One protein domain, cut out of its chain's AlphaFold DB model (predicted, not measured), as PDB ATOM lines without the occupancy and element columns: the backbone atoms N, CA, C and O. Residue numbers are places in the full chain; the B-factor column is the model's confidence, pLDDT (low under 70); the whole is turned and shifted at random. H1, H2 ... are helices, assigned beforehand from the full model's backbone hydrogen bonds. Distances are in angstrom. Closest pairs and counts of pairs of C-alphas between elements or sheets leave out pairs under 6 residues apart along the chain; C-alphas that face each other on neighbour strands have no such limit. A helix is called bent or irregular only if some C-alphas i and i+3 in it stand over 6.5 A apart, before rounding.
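Overview. This is residues 354 to 480 of the 558 residues of the protein "Anks1b protein" of Symbiodinium sp. CCMP2592 (UniProt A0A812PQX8). Three helices packed crosswise, kinked H3 with H1 and H4, make one end of an elongated body, and a small V of H2 and H5 makes the other; residues 475 to 480, of which 475 to 479 belong to H5, stick out. The long links 373 to 384 and 391 to 412 run between the two groups. The printed part has 127 residues with five named helices, H1 to H5 in chain order, no named strand, and is all helix. It is compact, with a radius of gyration of the C-alphas of 15.4 A, and spans 47 by 28 by 26 A.

Along the chain. H3, residues 413 to 432, is the longest helix by residues and measures 19.7 A. It is irregular, C-alphas 423 and 426 being 8.0 A apart, with a kink of 90 degrees near residue 426. H4 is residues 443 to 457, 21.0 A. H1 is residues 357 to 372, 21.8 A, from C-alpha 357 at (-14.915, -46.008, 30.623). H2, residues 385 to 390, is only just irregular, C-alphas 386 and 389 being 7.0 A apart. H5, residues 465 to 479, 20.3 A, ends at C-alpha 479 at (-34.520, -16.559, 8.592).

Arrangement. H3 touches residues 443 to 448 of H4, about perpendicular at 88 degrees; the closest C-alphas, of Leu 428 and Leu 444, are 5.8 A apart. Residues 427 to 431 of H3 touch residues 361 to 368 of H1, opposite ways at a steep tilt of 60 degrees, closest at the C-alphas of Val 431 and Ala 364, 5.5 A. Residues 365 to 370 of H1 touch H4, only just about perpendicular at 70.1 degrees; the closest C-alphas, of Ala 369 and Ala 451, are 5.1 A apart. Residues 465 to 467 of H5 touch H2, the same way at a steep tilt of 64 degrees, closest at the C-alphas of Ser 465 and Asp 389, 4.8 A. H2 and H5 are apart from H1, H3 and H4. Every O i to N i+4 pair is within hydrogen-bond range in H1, H4 and H5, against 11 of 16 in H3 and 0 of 2 in H2, where 2 of 3 O i to N i+3 pairs are.

Size, cuts and confidence. The two C-alphas farthest apart, of Ser 355 and Ser 480, are 49.7 A apart. The printed part has no cut. The links H1 to H2 and H2 to H3 are long; within the second, residues 397 to 398 pair with 407 to 408, antiparallel. Mean pLDDT of the printed part is 92.5, and no printed residue is under 70.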
ATOM      1  N   SER A 354     -20.582 -51.343  36.361       84.12
ATOM      2  CA  SER A 354     -19.630 -51.607  35.286       84.12
ATOM      3  C   SER A 354     -18.376 -50.740  35.407       84.12
ATOM      4  O   SER A 354     -18.450 -49.518  35.520       84.12
ATOM      5  N   SER A 355     -17.202 -51.353  35.254       85.06
ATOM      6  CA  SER A 355     -15.916 -50.648  35.169       85.06
ATOM      7  C   SER A 355     -15.671 -49.967  33.813       85.06
ATOM      8  O   SER A 355     -14.556 -49.511  33.541       85.06
ATOM      9  N   HIS A 356     -16.671 -49.941  32.929       83.06
ATOM     10  CA  HIS A 356     -16.549 -49.425  31.570       83.06
ATOM     11  C   HIS A 356     -16.202 -47.919  31.563       83.06
ATOM     12  O   HIS A 356     -16.811 -47.162  32.322       83.06
ATOM     13  N   PRO A 357     -15.287 -47.431  30.695       82.12
ATOM     14  CA  PRO A 357     -14.915 -46.008  30.623       82.12
ATOM     15  C   PRO A 357     -16.113 -45.062  30.486       82.12
ATOM     16  O   PRO A 357     -16.161 -44.014  31.121       82.12
ATOM     17  N   ARG A 358     -17.133 -45.490  29.739       84.38
ATOM     18  CA  ARG A 358     -18.412 -44.780  29.615       84.38
ATOM     19  C   ARG A 358     -19.129 -44.567  30.949       84.38
ATOM     20  O   ARG A 358     -19.671 -43.496  31.168       84.38
ATOM     21  N   ARG A 359     -19.116 -45.551  31.856       88.81
ATOM     22  CA  ARG A 359     -19.743 -45.401  33.176       88.81
ATOM     23  C   ARG A 359     -19.073 -44.279  33.966       88.81
ATOM     24  O   ARG A 359     -19.766 -43.473  34.574       88.81
ATOM     25  N   LYS A 360     -17.742 -44.185  33.878       91.06
ATOM     26  CA  LYS A 360     -16.969 -43.087  34.478       91.06
ATOM     27  C   LYS A 360     -17.325 -41.738  33.855       91.06
ATOM     28  O   LYS A 360     -17.475 -40.768  34.587       91.06
ATOM     29  N   LEU A 361     -17.499 -41.684  32.532       93.19
ATOM     30  CA  LEU A 361     -17.960 -40.479  31.836       93.19
ATOM     31  C   LEU A 361     -19.366 -40.062  32.297       93.19
ATOM     32  O   LEU A 361     -19.560 -38.906  32.650       93.19
ATOM     33  N   GLU A 362     -20.326 -40.989  32.350       93.12
ATOM     34  CA  GLU A 362     -21.695 -40.726  32.822       93.12
ATOM     35  C   GLU A 362     -21.726 -40.250  34.280       93.12
ATOM     36  O   GLU A 362     -22.484 -39.346  34.627       93.12
ATOM     37  N   GLU A 363     -20.917 -40.851  35.153       94.81
ATOM     38  CA  GLU A 363     -20.810 -40.454  36.558       94.81
ATOM     39  C   GLU A 363     -20.167 -39.069  36.709       94.81
ATOM     40  O   GLU A 363     -20.687 -38.233  37.449       94.81
ATOM     41  N   ALA A 364     -19.104 -38.790  35.951       96.44
ATOM     42  CA  ALA A 364     -18.444 -37.489  35.930       96.44
ATOM     43  C   ALA A 364     -19.359 -36.386  35.365       96.44
ATOM     44  O   ALA A 364     -19.445 -35.306  35.949       96.44
ATOM     45  N   LEU A 365     -20.100 -36.668  34.287       96.56
ATOM     46  CA  LEU A 365     -21.106 -35.764  33.722       96.56
ATOM     47  C   LEU A 365     -22.234 -35.484  34.717       96.56
ATOM     48  O   LEU A 365     -22.580 -34.325  34.932       96.56
ATOM     49  N   ARG A 366     -22.775 -36.521  35.369       96.31
ATOM     50  CA  ARG A 366     -23.815 -36.374  36.397       96.31
ATOM     51  C   ARG A 366     -23.311 -35.540  37.578       96.31
ATOM     52  O   ARG A 366     -24.021 -34.663  38.062       96.31
ATOM     53  N   HIS A 367     -22.074 -35.768  38.018       97.38
ATOM     54  CA  HIS A 367     -21.453 -34.968  39.071       97.38
ATOM     55  C   HIS A 367     -21.309 -33.495  38.661       97.38
ATOM     56  O   HIS A 367     -21.719 -32.615  39.418       97.38
ATOM     57  N   LEU A 368     -20.788 -33.219  37.461       97.88
ATOM     58  CA  LEU A 368     -20.659 -31.867  36.909       97.88
ATOM     59  C   LEU A 368     -22.025 -31.167  36.824       97.88
ATOM     60  O   LEU A 368     -22.187 -30.062  37.341       97.88
ATOM     61  N   ALA A 369     -23.015 -31.839  36.233       97.44
ATOM     62  CA  ALA A 369     -24.383 -31.359  36.100       97.44
ATOM     63  C   ALA A 369     -24.965 -30.945  37.461       97.44
ATOM     64  O   ALA A 369     -25.405 -29.806  37.619       97.44
ATOM     65  N   HIS A 370     -24.918 -31.822  38.467       97.12
ATOM     66  CA  HIS A 370     -25.542 -31.549  39.764       97.12
ATOM     67  C   HIS A 370     -24.791 -30.559  40.653       97.12
ATOM     68  O   HIS A 370     -25.432 -29.863  41.438       97.12
ATOM     69  N   THR A 371     -23.459 -30.517  40.574       97.69
ATOM     70  CA  THR A 371     -22.644 -29.721  41.508       97.69
ATOM     71  C   THR A 371     -22.211 -28.372  40.956       97.69
ATOM     72  O   THR A 371     -21.956 -27.468  41.747       97.69
ATOM     73  N   GLN A 372     -22.119 -28.227  39.631       98.00
ATOM     74  CA  GLN A 372     -21.583 -27.023  38.995       98.00
ATOM     75  C   GLN A 372     -22.617 -26.268  38.153       98.00
ATOM     76  O   GLN A 372     -22.498 -25.050  38.022       98.00
ATOM     77  N   LEU A 373     -23.636 -26.937  37.597       98.19
ATOM     78  CA  LEU A 373     -24.678 -26.277  36.798       98.19
ATOM     79  C   LEU A 373     -25.911 -25.918  37.629       98.19
ATOM     80  O   LEU A 373     -26.291 -26.629  38.565       98.19
ATOM     81  N   ARG A 374     -26.579 -24.827  37.235       97.25
ATOM     82  CA  ARG A 374     -27.867 -24.420  37.815       97.25
ATOM     83  C   ARG A 374     -28.911 -25.523  37.653       97.25
ATOM     84  O   ARG A 374     -28.892 -26.274  36.683       97.25
ATOM     85  N   ALA A 375     -29.871 -25.557  38.577       95.25
ATOM     86  CA  ALA A 375     -31.001 -26.485  38.514       95.25
ATOM     87  C   ALA A 375     -31.832 -26.317  37.230       95.25
ATOM     88  O   ALA A 375     -32.370 -27.288  36.716       95.25
ATOM     89  N   GLN A 376     -31.910 -25.091  36.702       95.62
ATOM     90  CA  GLN A 376     -32.560 -24.784  35.431       95.62
ATOM     91  C   GLN A 376     -31.554 -24.058  34.527       95.62
ATOM     92  O   GLN A 376     -31.502 -22.825  34.518       95.62
ATOM     93  N   PRO A 377     -30.701 -24.800  33.797       96.62
ATOM     94  CA  PRO A 377     -29.617 -24.216  33.007       96.62
ATOM     95  C   PRO A 377     -30.119 -23.392  31.815       96.62
ATOM     96  O   PRO A 377     -29.343 -22.632  31.250       96.62
ATOM     97  N   LEU A 378     -31.404 -23.512  31.456       95.50
ATOM     98  CA  LEU A 378     -32.065 -22.730  30.406       95.50
ATOM     99  C   LEU A 378     -32.646 -21.396  30.902       95.50
ATOM    100  O   LEU A 378     -33.198 -20.651  30.095       95.50
ATOM    101  N   ILE A 379     -32.525 -21.088  32.198       96.06
ATOM    102  CA  ILE A 379     -32.888 -19.782  32.757       96.06
ATOM    103  C   ILE A 379     -31.622 -18.918  32.903       96.06
ATOM    104  O   ILE A 379     -30.618 -19.388  33.469       96.06
ATOM    105  N   PRO A 380     -31.640 -17.666  32.399       96.94
ATOM    106  CA  PRO A 380     -30.525 -16.738  32.524       96.94
ATOM    107  C   PRO A 380     -30.126 -16.490  33.981       96.94
ATOM    108  O   PRO A 380     -30.974 -16.522  34.876       96.94
ATOM    109  N   PRO A 381     -28.846 -16.185  34.245       96.44
ATOM    110  CA  PRO A 381     -28.426 -15.786  35.579       96.44
ATOM    111  C   PRO A 381     -29.201 -14.538  36.030       96.44
ATOM    112  O   PRO A 381     -29.279 -13.548  35.308       96.44
ATOM    113  N   GLY A 382     -29.781 -14.595  37.230       94.31
ATOM    114  CA  GLY A 382     -30.576 -13.506  37.810       94.31
ATOM    115  C   GLY A 382     -32.075 -13.555  37.497       94.31
ATOM    116  O   GLY A 382     -32.843 -12.921  38.216       94.31
ATOM    117  N   ALA A 383     -32.503 -14.336  36.501       95.88
ATOM    118  CA  ALA A 383     -33.915 -14.634  36.283       95.88
ATOM    119  C   ALA A 383     -34.357 -15.802  37.173       95.88
ATOM    120  O   ALA A 383     -33.565 -16.687  37.514       95.88
ATOM    121  N   ARG A 384     -35.632 -15.807  37.557       94.88
ATOM    122  CA  ARG A 384     -36.243 -16.886  38.335       94.88
ATOM    123  C   ARG A 384     -37.251 -17.653  37.475       94.88
ATOM    124  O   ARG A 384     -37.734 -17.109  36.482       94.88
ATOM    125  N   PRO A 385     -37.616 -18.890  37.851       93.88
ATOM    126  CA  PRO A 385     -38.631 -19.658  37.130       93.88
ATOM    127  C   PRO A 385     -39.963 -18.910  36.989       93.88
ATOM    128  O   PRO A 385     -40.609 -19.003  35.955       93.88
ATOM    129  N   GLU A 386     -40.341 -18.093  37.974       94.69
ATOM    130  CA  GLU A 386     -41.588 -17.317  37.924       94.69
ATOM    131  C   GLU A 386     -41.568 -16.191  36.875       94.69
ATOM    132  O   GLU A 386     -42.608 -15.614  36.561       94.69
ATOM    133  N   ASP A 387     -40.391 -15.852  36.341       94.44
ATOM    134  CA  ASP A 387     -40.233 -14.819  35.320       94.44
ATOM    135  C   ASP A 387     -40.410 -15.382  33.889       94.44
ATOM    136  O   ASP A 387     -40.491 -14.603  32.939       94.44
ATOM    137  N   LEU A 388     -40.526 -16.713  33.720       93.62
ATOM    138  CA  LEU A 388     -40.690 -17.397  32.423       93.62
ATOM    139  C   LEU A 388     -41.871 -16.874  31.596       93.62
ATOM    140  O   LEU A 388     -41.750 -16.683  30.384       93.62
ATOM    141  N   ASP A 389     -43.001 -16.615  32.250       94.31
ATOM    142  CA  ASP A 389     -44.248 -16.223  31.586       94.31
ATOM    143  C   ASP A 389     -44.421 -14.710  31.442       94.31
ATOM    144  O   ASP A 389     -45.418 -14.243  30.898       94.31
ATOM    145  N   ARG A 390     -43.436 -13.912  31.873       94.88
ATOM    146  CA  ARG A 390     -43.510 -12.448  31.753       94.88
ATOM    147  C   ARG A 390     -43.304 -11.944  30.327       94.88
ATOM    148  O   ARG A 390     -43.602 -10.786  30.043       94.88
ATOM    149  N   GLY A 391     -42.761 -12.776  29.434       91.81
ATOM    150  CA  GLY A 391     -42.450 -12.378  28.057       91.81
ATOM    151  C   GLY A 391     -41.313 -11.352  27.960       91.81
ATOM    152  O   GLY A 391     -41.138 -10.701  26.920       91.81
ATOM    153  N   GLU A 392     -40.536 -11.197  29.035       92.50
ATOM    154  CA  GLU A 392     -39.345 -10.355  29.078       92.50
ATOM    155  C   GLU A 392     -38.288 -10.881  28.096       92.50
ATOM    156  O   GLU A 392     -38.111 -12.098  27.970       92.50
ATOM    157  N   PRO A 393     -37.581  -9.989  27.381       91.06
ATOM    158  CA  PRO A 393     -36.521 -10.390  26.473       91.06
ATOM    159  C   PRO A 393     -35.327 -10.918  27.270       91.06
ATOM    160  O   PRO A 393     -34.643 -10.162  27.955       91.06
ATOM    161  N   TRP A 394     -35.044 -12.211  27.145       95.19
ATOM    162  CA  TRP A 394     -33.858 -12.804  27.754       95.19
ATOM    163  C   TRP A 394     -32.588 -12.540  26.928       95.19
ATOM    164  O   TRP A 394     -32.684 -12.217  25.732       95.19
ATOM    165  N   PRO A 395     -31.397 -12.655  27.553       95.94
ATOM    166  CA  PRO A 395     -30.127 -12.597  26.844       95.94
ATOM    167  C   PRO A 395     -30.051 -13.651  25.738       95.94
ATOM    168  O   PRO A 395     -30.564 -14.758  25.907       95.94
ATOM    169  N   GLY A 396     -29.403 -13.312  24.621       92.56
ATOM    170  CA  GLY A 396     -29.182 -14.246  23.517       92.56
ATOM    171  C   GLY A 396     -28.304 -15.428  23.923       92.56
ATOM    172  O   GLY A 396     -28.580 -16.554  23.526       92.56
ATOM    173  N   GLN A 397     -27.291 -15.184  24.761       96.06
ATOM    174  CA  GLN A 397     -26.402 -16.220  25.294       96.06
ATOM    175  C   GLN A 397     -26.105 -15.977  26.771       96.06
ATOM    176  O   GLN A 397     -26.006 -14.833  27.220       96.06
ATOM    177  N   PHE A 398     -25.960 -17.055  27.540       97.69
ATOM    178  CA  PHE A 398     -25.611 -16.999  28.958       97.69
ATOM    179  C   PHE A 398     -25.001 -18.320  29.437       97.69
ATOM    180  O   PHE A 398     -25.278 -19.388  28.897       97.69
ATOM    181  N   CYS A 399     -24.164 -18.250  30.471       98.25
ATOM    182  CA  CYS A 399     -23.467 -19.415  31.014       98.25
ATOM    183  C   CYS A 399     -24.364 -20.177  31.990       98.25
ATOM    184  O   CYS A 399     -24.997 -19.533  32.820       98.25
ATOM    185  N   ALA A 400     -24.402 -21.512  31.944       98.06
ATOM    186  CA  ALA A 400     -25.243 -22.380  32.780       98.06
ATOM    187  C   ALA A 400     -24.655 -22.714  34.168       98.06
ATOM    188  O   ALA A 400     -25.354 -23.285  35.012       98.06
ATOM    189  N   PHE A 401     -23.389 -22.369  34.427       98.38
ATOM    190  CA  PHE A 401     -22.739 -22.622  35.717       98.38
ATOM    191  C   PHE A 401     -23.401 -21.820  36.846       98.38
ATOM    192  O   PHE A 401     -23.719 -20.640  36.698       98.38
ATOM    193  N   GLN A 402     -23.609 -22.448  38.003       97.62
ATOM    194  CA  GLN A 402     -24.328 -21.834  39.126       97.62
ATOM    195  C   GLN A 402     -23.579 -20.671  39.781       97.62
ATOM    196  O   GLN A 402     -24.207 -19.776  40.337       97.62
ATOM    197  N   SER A 403     -22.248 -20.665  39.690       96.44
ATOM    198  CA  SER A 403     -21.386 -19.601  40.207       96.44
ATOM    199  C   SER A 403     -21.059 -18.524  39.169       96.44
ATOM    200  O   SER A 403     -20.269 -17.631  39.463       96.44
ATOM    201  N   CYS A 404     -21.627 -18.606  37.961       98.19
ATOM    202  CA  CYS A 404     -21.343 -17.682  36.870       98.19
ATOM    203  C   CYS A 404     -22.577 -16.840  36.529       98.19
ATOM    204  O   CYS A 404     -23.675 -17.368  36.344       98.19
ATOM    205  N   ASN A 405     -22.388 -15.522  36.428       98.06
ATOM    206  CA  ASN A 405     -23.432 -14.575  36.033       98.06
ATOM    207  C   ASN A 405     -23.276 -14.063  34.590       98.06
ATOM    208  O   ASN A 405     -23.979 -13.133  34.193       98.06
ATOM    209  N   TRP A 406     -22.358 -14.648  33.817       98.38
ATOM    210  CA  TRP A 406     -22.079 -14.203  32.459       98.38
ATOM    211  C   TRP A 406     -23.310 -14.357  31.564       98.38
ATOM    212  O   TRP A 406     -23.934 -15.424  31.492       98.38
ATOM    213  N   SER A 407     -23.656 -13.270  30.884       97.81
ATOM    214  CA  SER A 407     -24.724 -13.211  29.896       97.81
ATOM    215  C   SER A 407     -24.483 -12.059  28.926       97.81
ATOM    216  O   SER A 407     -23.937 -11.022  29.304       97.81
ATOM    217  N   LEU A 408     -24.900 -12.239  27.676       96.94
ATOM    218  CA  LEU A 408     -24.816 -11.238  26.619       96.94
ATOM    219  C   LEU A 408     -26.164 -11.124  25.912       96.94
ATOM    220  O   LEU A 408     -26.722 -12.115  25.435       96.94
ATOM    221  N   LEU A 409     -26.686  -9.897  25.817       93.38
ATOM    222  CA  LEU A 409     -27.990  -9.646  25.200       93.38
ATOM    223  C   LEU A 409     -28.017 -10.058  23.721       93.38
ATOM    224  O   LEU A 409     -28.994 -10.650  23.272       93.38
ATOM    225  N   THR A 410     -26.927  -9.788  23.007       92.19
ATOM    226  CA  THR A 410     -26.717 -10.104  21.586       92.19
ATOM    227  C   THR A 410     -25.526 -11.044  21.399       92.19
ATOM    228  O   THR A 410     -24.772 -10.896  20.442       92.19
ATOM    229  N   GLY A 411     -25.304 -11.943  22.363       92.56
ATOM    230  CA  GLY A 411     -24.188 -12.882  22.307       92.56
ATOM    231  C   GLY A 411     -24.368 -13.946  21.226       92.56
ATOM    232  O   GLY A 411     -25.487 -14.315  20.869       92.56
ATOM    233  N   THR A 412     -23.252 -14.480  20.757       92.06
ATOM    234  CA  THR A 412     -23.137 -15.593  19.814       92.06
ATOM    235  C   THR A 412     -22.711 -16.874  20.529       92.06
ATOM    236  O   THR A 412     -22.125 -16.843  21.614       92.06
ATOM    237  N   GLU A 413     -22.979 -18.032  19.923       91.19
ATOM    238  CA  GLU A 413     -22.531 -19.320  20.473       91.19
ATOM    239  C   GLU A 413     -21.001 -19.393  20.596       91.19
ATOM    240  O   GLU A 413     -20.477 -20.028  21.509       91.19
ATOM    241  N   GLN A 414     -20.275 -18.711  19.706       93.56
ATOM    242  CA  GLN A 414     -18.819 -18.607  19.772       93.56
ATOM    243  C   GLN A 414     -18.362 -17.865  21.037       93.56
ATOM    244  O   GLN A 414     -17.494 -18.363  21.746       93.56
ATOM    245  N   GLU A 415     -18.990 -16.735  21.378       96.62
ATOM    246  CA  GLU A 415     -18.674 -15.994  22.611       96.62
ATOM    247  C   GLU A 415     -18.996 -16.813  23.868       96.62
ATOM    248  O   GLU A 415     -18.245 -16.773  24.843       96.62
ATOM    249  N   LEU A 416     -20.079 -17.601  23.846       96.62
ATOM    250  CA  LEU A 416     -20.381 -18.535  24.932       96.62
ATOM    251  C   LEU A 416     -19.305 -19.624  25.045       96.62
ATOM    252  O   LEU A 416     -18.849 -19.909  26.152       96.62
ATOM    253  N   ARG A 417     -18.880 -20.220  23.924       95.19
ATOM    254  CA  ARG A 417     -17.814 -21.235  23.898       95.19
ATOM    255  C   ARG A 417     -16.501 -20.684  24.446       95.19
ATOM    256  O   ARG A 417     -15.894 -21.319  25.307       95.19
ATOM    257  N   GLU A 418     -16.101 -19.494  24.008       96.06
ATOM    258  CA  GLU A 418     -14.896 -18.812  24.488       96.06
ATOM    259  C   GLU A 418     -14.972 -18.525  25.988       96.06
ATOM    260  O   GLU A 418     -14.030 -18.836  26.718       96.06
ATOM    261  N   HIS A 419     -16.106 -18.013  26.474       97.88
ATOM    262  CA  HIS A 419     -16.323 -17.783  27.901       97.88
ATOM    263  C   HIS A 419     -16.209 -19.081  28.715       97.88
ATOM    264  O   HIS A 419     -15.476 -19.142  29.702       97.88
ATOM    265  N   VAL A 420     -16.904 -20.139  28.291       97.25
ATOM    266  CA  VAL A 420     -16.896 -21.439  28.973       97.25
ATOM    267  C   VAL A 420     -15.488 -22.045  28.984       97.25
ATOM    268  O   VAL A 420     -15.064 -22.611  29.993       97.25
ATOM    269  N   GLN A 421     -14.727 -21.888  27.901       95.88
ATOM    270  CA  GLN A 421     -13.338 -22.331  27.832       95.88
ATOM    271  C   GLN A 421     -12.420 -21.515  28.754       95.88
ATOM    272  O   GLN A 421     -11.546 -22.090  29.397       95.88
ATOM    273  N   GLN A 422     -12.599 -20.199  28.851       96.56
ATOM    274  CA  GLN A 422     -11.743 -19.343  29.677       96.56
ATOM    275  C   GLN A 422     -12.021 -19.511  31.176       96.56
ATOM    276  O   GLN A 422     -11.088 -19.668  31.960       96.56
ATOM    277  N   GLU A 423     -13.293 -19.544  31.572       98.12
ATOM    278  CA  GLU A 423     -13.699 -19.493  32.985       98.12
ATOM    279  C   GLU A 423     -13.988 -20.878  33.588       98.12
ATOM    280  O   GLU A 423     -13.952 -21.057  34.809       98.12
ATOM    281  N   HIS A 424     -14.292 -21.886  32.760       97.81
ATOM    282  CA  HIS A 424     -14.783 -23.191  33.227       97.81
ATOM    283  C   HIS A 424     -14.026 -24.403  32.663       97.81
ATOM    284  O   HIS A 424     -14.399 -25.544  32.960       97.81
ATOM    285  N   ALA A 425     -12.921 -24.199  31.932       96.38
ATOM    286  CA  ALA A 425     -12.123 -25.298  31.382       96.38
ATOM    287  C   ALA A 425     -11.686 -26.309  32.444       96.38
ATOM    288  O   ALA A 425     -11.758 -27.505  32.191       96.38
ATOM    289  N   THR A 426     -11.280 -25.880  33.644       96.81
ATOM    290  CA  THR A 426     -10.824 -26.812  34.691       96.81
ATOM    291  C   THR A 426     -11.912 -27.806  35.102       96.81
ATOM    292  O   THR A 426     -11.637 -29.000  35.221       96.81
ATOM    293  N   ALA A 427     -13.153 -27.338  35.275       97.00
ATOM    294  CA  ALA A 427     -14.279 -28.199  35.627       97.00
ATOM    295  C   ALA A 427     -14.609 -29.170  34.483       97.00
ATOM    296  O   ALA A 427     -14.761 -30.371  34.709       97.00
ATOM    297  N   LEU A 428     -14.640 -28.670  33.246       96.88
ATOM    298  CA  LEU A 428     -14.972 -29.459  32.058       96.88
ATOM    299  C   LEU A 428     -13.878 -30.473  31.690       96.88
ATOM    300  O   LEU A 428     -14.191 -31.601  31.316       96.88
ATOM    301  N   GLN A 429     -12.600 -30.126  31.863       95.56
ATOM    302  CA  GLN A 429     -11.458 -30.992  31.553       95.56
ATOM    303  C   GLN A 429     -11.466 -32.276  32.394       95.56
ATOM    304  O   GLN A 429     -11.098 -33.343  31.898       95.56
ATOM    305  N   SER A 430     -11.935 -32.188  33.647       95.31
ATOM    306  CA  SER A 430     -12.075 -33.344  34.546       95.31
ATOM    307  C   SER A 430     -13.045 -34.407  34.019       95.31
ATOM    308  O   SER A 430     -12.901 -35.587  34.330       95.31
ATOM    309  N   VAL A 431     -13.996 -34.002  33.173       96.00
ATOM    310  CA  VAL A 431     -14.943 -34.895  32.500       96.00
ATOM    311  C   VAL A 431     -14.429 -35.261  31.107       96.00
ATOM    312  O   VAL A 431     -14.471 -36.428  30.722       96.00
ATOM    313  N   ALA A 432     -13.865 -34.293  30.376       94.69
ATOM    314  CA  ALA A 432     -13.352 -34.478  29.018       94.69
ATOM    315  C   ALA A 432     -12.252 -35.549  28.922       94.69
ATOM    316  O   ALA A 432     -12.155 -36.240  27.912       94.69
ATOM    317  N   GLN A 433     -11.465 -35.759  29.984       93.38
ATOM    318  CA  GLN A 433     -10.476 -36.848  30.055       93.38
ATOM    319  C   GLN A 433     -11.084 -38.261  29.938       93.38
ATOM    320  O   GLN A 433     -10.359 -39.224  29.694       93.38
ATOM    321  N   HIS A 434     -12.398 -38.402  30.141       92.81
ATOM    322  CA  HIS A 434     -13.124 -39.665  30.010       92.81
ATOM    323  C   HIS A 434     -13.743 -39.864  28.618       92.81
ATOM    324  O   HIS A 434     -14.297 -40.933  28.356       92.81
ATOM    325  N   LEU A 435     -13.641 -38.874  27.724       90.12
ATOM    326  CA  LEU A 435     -14.104 -38.995  26.345       90.12
ATOM    327  C   LEU A 435     -13.226 -39.981  25.558       90.12
ATOM    328  O   LEU A 435     -11.996 -39.920  25.639       90.12
ATOM    329  N   PRO A 436     -13.817 -40.874  24.752       83.69
ATOM    330  CA  PRO A 436     -13.048 -41.689  23.828       83.69
ATOM    331  C   PRO A 436     -12.623 -40.839  22.627       83.69
ATOM    332  O   PRO A 436     -13.465 -40.344  21.889       83.69
ATOM    333  N   LYS A 437     -11.306 -40.702  22.422       81.31
ATOM    334  CA  LYS A 437     -10.701 -39.959  21.296       81.31
ATOM    335  C   LYS A 437     -11.262 -38.527  21.141       81.31
ATOM    336  O   LYS A 437     -11.821 -38.206  20.096       81.31
ATOM    337  N   PRO A 438     -11.120 -37.656  22.153       75.94
ATOM    338  CA  PRO A 438     -11.645 -36.300  22.063       75.94
ATOM    339  C   PRO A 438     -10.973 -35.536  20.919       75.94
ATOM    340  O   PRO A 438      -9.743 -35.492  20.843       75.94
ATOM    341  N   ILE A 439     -11.775 -34.888  20.071       78.38
ATOM    342  CA  ILE A 439     -11.288 -33.808  19.210       78.38
ATOM    343  C   ILE A 439     -11.020 -32.615  20.141       78.38
ATOM    344  O   ILE A 439     -11.964 -32.119  20.759       78.38
ATOM    345  N   PRO A 440      -9.762 -32.160  20.306       76.12
ATOM    346  CA  PRO A 440      -9.419 -31.218  21.374       76.12
ATOM    347  C   PRO A 440     -10.166 -29.881  21.307       76.12
ATOM    348  O   PRO A 440     -10.405 -29.283  22.351       76.12
ATOM    349  N   ALA A 441     -10.530 -29.430  20.102       75.62
ATOM    350  CA  ALA A 441     -11.212 -28.155  19.893       75.62
ATOM    351  C   ALA A 441     -12.637 -28.140  20.478       75.62
ATOM    352  O   ALA A 441     -13.016 -27.163  21.117       75.62
ATOM    353  N   ASP A 442     -13.381 -29.245  20.353       85.38
ATOM    354  CA  ASP A 442     -14.818 -29.285  20.672       85.38
ATOM    355  C   ASP A 442     -15.158 -30.139  21.896       85.38
ATOM    356  O   ASP A 442     -16.308 -30.181  22.337       85.38
ATOM    357  N   ALA A 443     -14.166 -30.809  22.489       91.00
ATOM    358  CA  ALA A 443     -14.370 -31.689  23.636       91.00
ATOM    359  C   ALA A 443     -15.046 -30.974  24.819       91.00
ATOM    360  O   ALA A 443     -15.972 -31.515  25.421       91.00
ATOM    361  N   LEU A 444     -14.618 -29.747  25.140       94.62
ATOM    362  CA  LEU A 444     -15.181 -28.981  26.256       94.62
ATOM    363  C   LEU A 444     -16.613 -28.518  25.967       94.62
ATOM    364  O   LEU A 444     -17.469 -28.631  26.843       94.62
ATOM    365  N   ALA A 445     -16.877 -28.054  24.742       92.56
ATOM    366  CA  ALA A 445     -18.216 -27.661  24.309       92.56
ATOM    367  C   ALA A 445     -19.176 -28.862  24.328       92.56
ATOM    368  O   ALA A 445     -20.288 -28.755  24.835       92.56
ATOM    369  N   SER A 446     -18.711 -30.030  23.878       92.62
ATOM    370  CA  SER A 446     -19.484 -31.278  23.889       92.62
ATOM    371  C   SER A 446     -19.847 -31.714  25.312       92.62
ATOM    372  O   SER A 446     -21.003 -32.022  25.592       92.62
ATOM    373  N   VAL A 447     -18.882 -31.684  26.241       96.19
ATOM    374  CA  VAL A 447     -19.123 -31.982  27.666       96.19
ATOM    375  C   VAL A 447     -20.103 -30.987  28.281       96.19
ATOM    376  O   VAL A 447     -21.000 -31.388  29.020       96.19
ATOM    377  N   TYR A 448     -19.935 -29.696  27.991       97.44
ATOM    378  CA  TYR A 448     -20.804 -28.643  28.505       97.44
ATOM    379  C   TYR A 448     -22.249 -28.818  28.022       97.44
ATOM    380  O   TYR A 448     -23.173 -28.822  28.838       97.44
ATOM    381  N   ASN A 449     -22.437 -29.045  26.720       95.56
ATOM    382  CA  ASN A 449     -23.747 -29.255  26.114       95.56
ATOM    383  C   ASN A 449     -24.427 -30.523  26.651       95.56
ATOM    384  O   ASN A 449     -25.605 -30.469  27.003       95.56
ATOM    385  N   GLU A 450     -23.699 -31.635  26.810       95.50
ATOM    386  CA  GLU A 450     -24.278 -32.860  27.383       95.50
ATOM    387  C   GLU A 450     -24.615 -32.702  28.870       95.50
ATOM    388  O   GLU A 450     -25.649 -33.187  29.323       95.50
ATOM    389  N   ALA A 451     -23.807 -31.973  29.647       96.88
ATOM    390  CA  ALA A 451     -24.129 -31.685  31.045       96.88
ATOM    391  C   ALA A 451     -25.403 -30.827  31.178       96.88
ATOM    392  O   ALA A 451     -26.222 -31.072  32.071       96.88
ATOM    393  N   ILE A 452     -25.614 -29.859  30.274       96.88
ATOM    394  CA  ILE A 452     -26.873 -29.103  30.179       96.88
ATOM    395  C   ILE A 452     -28.026 -30.025  29.785       96.88
ATOM    396  O   ILE A 452     -29.084 -29.967  30.413       96.88
ATOM    397  N   ALA A 453     -27.837 -30.877  28.776       94.25
ATOM    398  CA  ALA A 453     -28.862 -31.806  28.312       94.25
ATOM    399  C   ALA A 453     -29.300 -32.758  29.434       94.25
ATOM    400  O   ALA A 453     -30.497 -32.911  29.668       94.25
ATOM    401  N   LEU A 454     -28.350 -33.320  30.189       94.69
ATOM    402  CA  LEU A 454     -28.623 -34.147  31.366       94.69
ATOM    403  C   LEU A 454     -29.484 -33.411  32.392       94.69
ATOM    404  O   LEU A 454     -30.513 -33.939  32.803       94.69
ATOM    405  N   ARG A 455     -29.129 -32.166  32.736       94.81
ATOM    406  CA  ARG A 455     -29.952 -31.337  33.628       94.81
ATOM    407  C   ARG A 455     -31.351 -31.081  33.083       94.81
ATOM    408  O   ARG A 455     -32.311 -31.109  33.843       94.81
ATOM    409  N   CYS A 456     -31.482 -30.835  31.783       93.31
ATOM    410  CA  CYS A 456     -32.782 -30.600  31.160       93.31
ATOM    411  C   CYS A 456     -33.665 -31.854  31.166       93.31
ATOM    412  O   CYS A 456     -34.877 -31.726  31.285       93.31
ATOM    413  N   ARG A 457     -33.078 -33.055  31.077       93.06
ATOM    414  CA  ARG A 457     -33.808 -34.336  31.135       93.06
ATOM    415  C   ARG A 457     -34.329 -34.678  32.543       93.06
ATOM    416  O   ARG A 457     -35.192 -35.538  32.664       93.06
ATOM    417  N   GLU A 458     -33.825 -34.035  33.602       91.88
ATOM    418  CA  GLU A 458     -34.253 -34.272  34.997       91.88
ATOM    419  C   GLU A 458     -35.581 -33.595  35.362       91.88
ATOM    420  O   GLU A 458     -36.195 -33.947  36.370       91.88
ATOM    421  N   ALA A 459     -36.018 -32.616  34.573       87.88
ATOM    422  CA  ALA A 459     -37.229 -31.847  34.817       87.88
ATOM    423  C   ALA A 459     -38.119 -31.825  33.570       87.88
ATOM    424  O   ALA A 459     -37.690 -32.157  32.466       87.88
ATOM    425  N   ALA A 460     -39.375 -31.413  33.744       84.62
ATOM    426  CA  ALA A 460     -40.230 -31.121  32.602       84.62
ATOM    427  C   ALA A 460     -39.577 -30.033  31.721       84.62
ATOM    428  O   ALA A 460     -38.931 -29.129  32.265       84.62
ATOM    429  N   PRO A 461     -39.745 -30.093  30.385       86.06
ATOM    430  CA  PRO A 461     -39.245 -29.059  29.489       86.06
ATOM    431  C   PRO A 461     -39.664 -27.667  29.963       86.06
ATOM    432  O   PRO A 461     -40.840 -27.412  30.221       86.06
ATOM    433  N   VAL A 462     -38.689 -26.765  30.088       86.94
ATOM    434  CA  VAL A 462     -38.942 -25.383  30.497       86.94
ATOM    435  C   VAL A 462     -39.543 -24.632  29.309       86.94
ATOM    436  O   VAL A 462     -38.829 -24.282  28.369       86.94
ATOM    437  N   ALA A 463     -40.852 -24.400  29.360       89.00
ATOM    438  CA  ALA A 463     -41.598 -23.603  28.394       89.00
ATOM    439  C   ALA A 463     -42.112 -22.320  29.061       89.00
ATOM    440  O   ALA A 463     -42.379 -22.308  30.262       89.00
ATOM    441  N   GLY A 464     -42.213 -21.241  28.291       94.00
ATOM    442  CA  GLY A 464     -42.711 -19.959  28.779       94.00
ATOM    443  C   GLY A 464     -42.473 -18.836  27.780       94.00
ATOM    444  O   GLY A 464     -41.544 -18.887  26.969       94.00
ATOM    445  N   SER A 465     -43.291 -17.789  27.870       94.12
ATOM    446  CA  SER A 465     -43.324 -16.691  26.890       94.12
ATOM    447  C   SER A 465     -41.957 -16.031  26.651       94.12
ATOM    448  O   SER A 465     -41.638 -15.642  25.526       94.12
ATOM    449  N   SER A 466     -41.117 -15.899  27.683       94.25
ATOM    450  CA  SER A 466     -39.757 -15.357  27.547       94.25
ATOM    451  C   SER A 466     -38.836 -16.269  26.739       94.25
ATOM    452  O   SER A 466     -38.061 -15.788  25.909       94.25
ATOM    453  N   ARG A 467     -38.937 -17.588  26.942       91.69
ATOM    454  CA  ARG A 467     -38.153 -18.585  26.205       91.69
ATOM    455  C   ARG A 467     -38.601 -18.657  24.750       91.69
ATOM    456  O   ARG A 467     -37.749 -18.621  23.862       91.69
ATOM    457  N   ASP A 468     -39.909 -18.669  24.520       91.12
ATOM    458  CA  ASP A 468     -40.500 -18.673  23.180       91.12
ATOM    459  C   ASP A 468     -40.095 -17.421  22.404       91.12
ATOM    460  O   ASP A 468     -39.710 -17.500  21.243       91.12
ATOM    461  N   ARG A 469     -40.076 -16.256  23.059       92.06
ATOM    462  CA  ARG A 469     -39.621 -15.009  22.438       92.06
ATOM    463  C   ARG A 469     -38.151 -15.058  22.024       92.06
ATOM    464  O   ARG A 469     -37.813 -14.548  20.956       92.06
ATOM    465  N   SER A 470     -37.281 -15.651  22.842       88.06
ATOM    466  CA  SER A 470     -35.880 -15.863  22.462       88.06
ATOM    467  C   SER A 470     -35.760 -16.834  21.289       88.06
ATOM    468  O   SER A 470     -35.037 -16.537  20.344       88.06
ATOM    469  N   ALA A 471     -36.518 -17.935  21.297       87.75
ATOM    470  CA  ALA A 471     -36.548 -18.887  20.187       87.75
ATOM    471  C   ALA A 471     -37.045 -18.235  18.884       87.75
ATOM    472  O   ALA A 471     -36.413 -18.384  17.842       87.75
ATOM    473  N   LEU A 472     -38.121 -17.445  18.948       87.94
ATOM    474  CA  LEU A 472     -38.653 -16.684  17.816       87.94
ATOM    475  C   LEU A 472     -37.669 -15.627  17.312       87.94
ATOM    476  O   LEU A 472     -37.593 -15.408  16.108       87.94
ATOM    477  N   ARG A 473     -36.895 -14.985  18.198       87.44
ATOM    478  CA  ARG A 473     -35.827 -14.061  17.788       87.44
ATOM    479  C   ARG A 473     -34.727 -14.803  17.040       87.44
ATOM    480  O   ARG A 473     -34.381 -14.384  15.944       87.44
ATOM    481  N   SER A 474     -34.225 -15.909  17.590       83.00
ATOM    482  CA  SER A 474     -33.217 -16.736  16.919       83.00
ATOM    483  C   SER A 474     -33.726 -17.258  15.577       83.00
ATOM    484  O   SER A 474     -32.996 -17.221  14.592       83.00
ATOM    485  N   PHE A 475     -34.995 -17.666  15.503       83.00
ATOM    486  CA  PHE A 475     -35.639 -18.056  14.253       83.00
ATOM    487  C   PHE A 475     -35.725 -16.888  13.267       83.00
ATOM    488  O   PHE A 475     -35.356 -17.050  12.110       83.00
ATOM    489  N   ALA A 476     -36.158 -15.703  13.704       85.56
ATOM    490  CA  ALA A 476     -36.237 -14.508  12.865       85.56
ATOM    491  C   ALA A 476     -34.855 -14.073  12.351       85.56
ATOM    492  O   ALA A 476     -34.724 -13.690  11.196       85.56
ATOM    493  N   GLU A 477     -33.813 -14.162  13.177       82.81
ATOM    494  CA  GLU A 477     -32.432 -13.869  12.784       82.81
ATOM    495  C   GLU A 477     -31.907 -14.898  11.778       82.81
ATOM    496  O   GLU A 477     -31.381 -14.508  10.734       82.81
ATOM    497  N   ALA A 478     -32.113 -16.191  12.040       76.38
ATOM    498  CA  ALA A 478     -31.723 -17.276  11.141       76.38
ATOM    499  C   ALA A 478     -32.465 -17.221   9.798       76.38
ATOM    500  O   ALA A 478     -31.912 -17.604   8.769       76.38
ATOM    501  N   THR A 479     -33.703 -16.721   9.800       75.81
ATOM    502  CA  THR A 479     -34.520 -16.559   8.592       75.81
ATOM    503  C   THR A 479     -34.367 -15.187   7.926       75.81
ATOM    504  O   THR A 479     -34.859 -14.982   6.816       75.81
ATOM    505  N   SER A 480     -33.657 -14.245   8.554       79.88
ATOM    506  CA  SER A 480     -33.393 -12.917   7.993       79.88
ATOM    507  C   SER A 480     -32.323 -12.942   6.891       79.88
ATOM    508  O   SER A 480     -31.509 -13.857   6.821       79.88
TER     509      SER A 480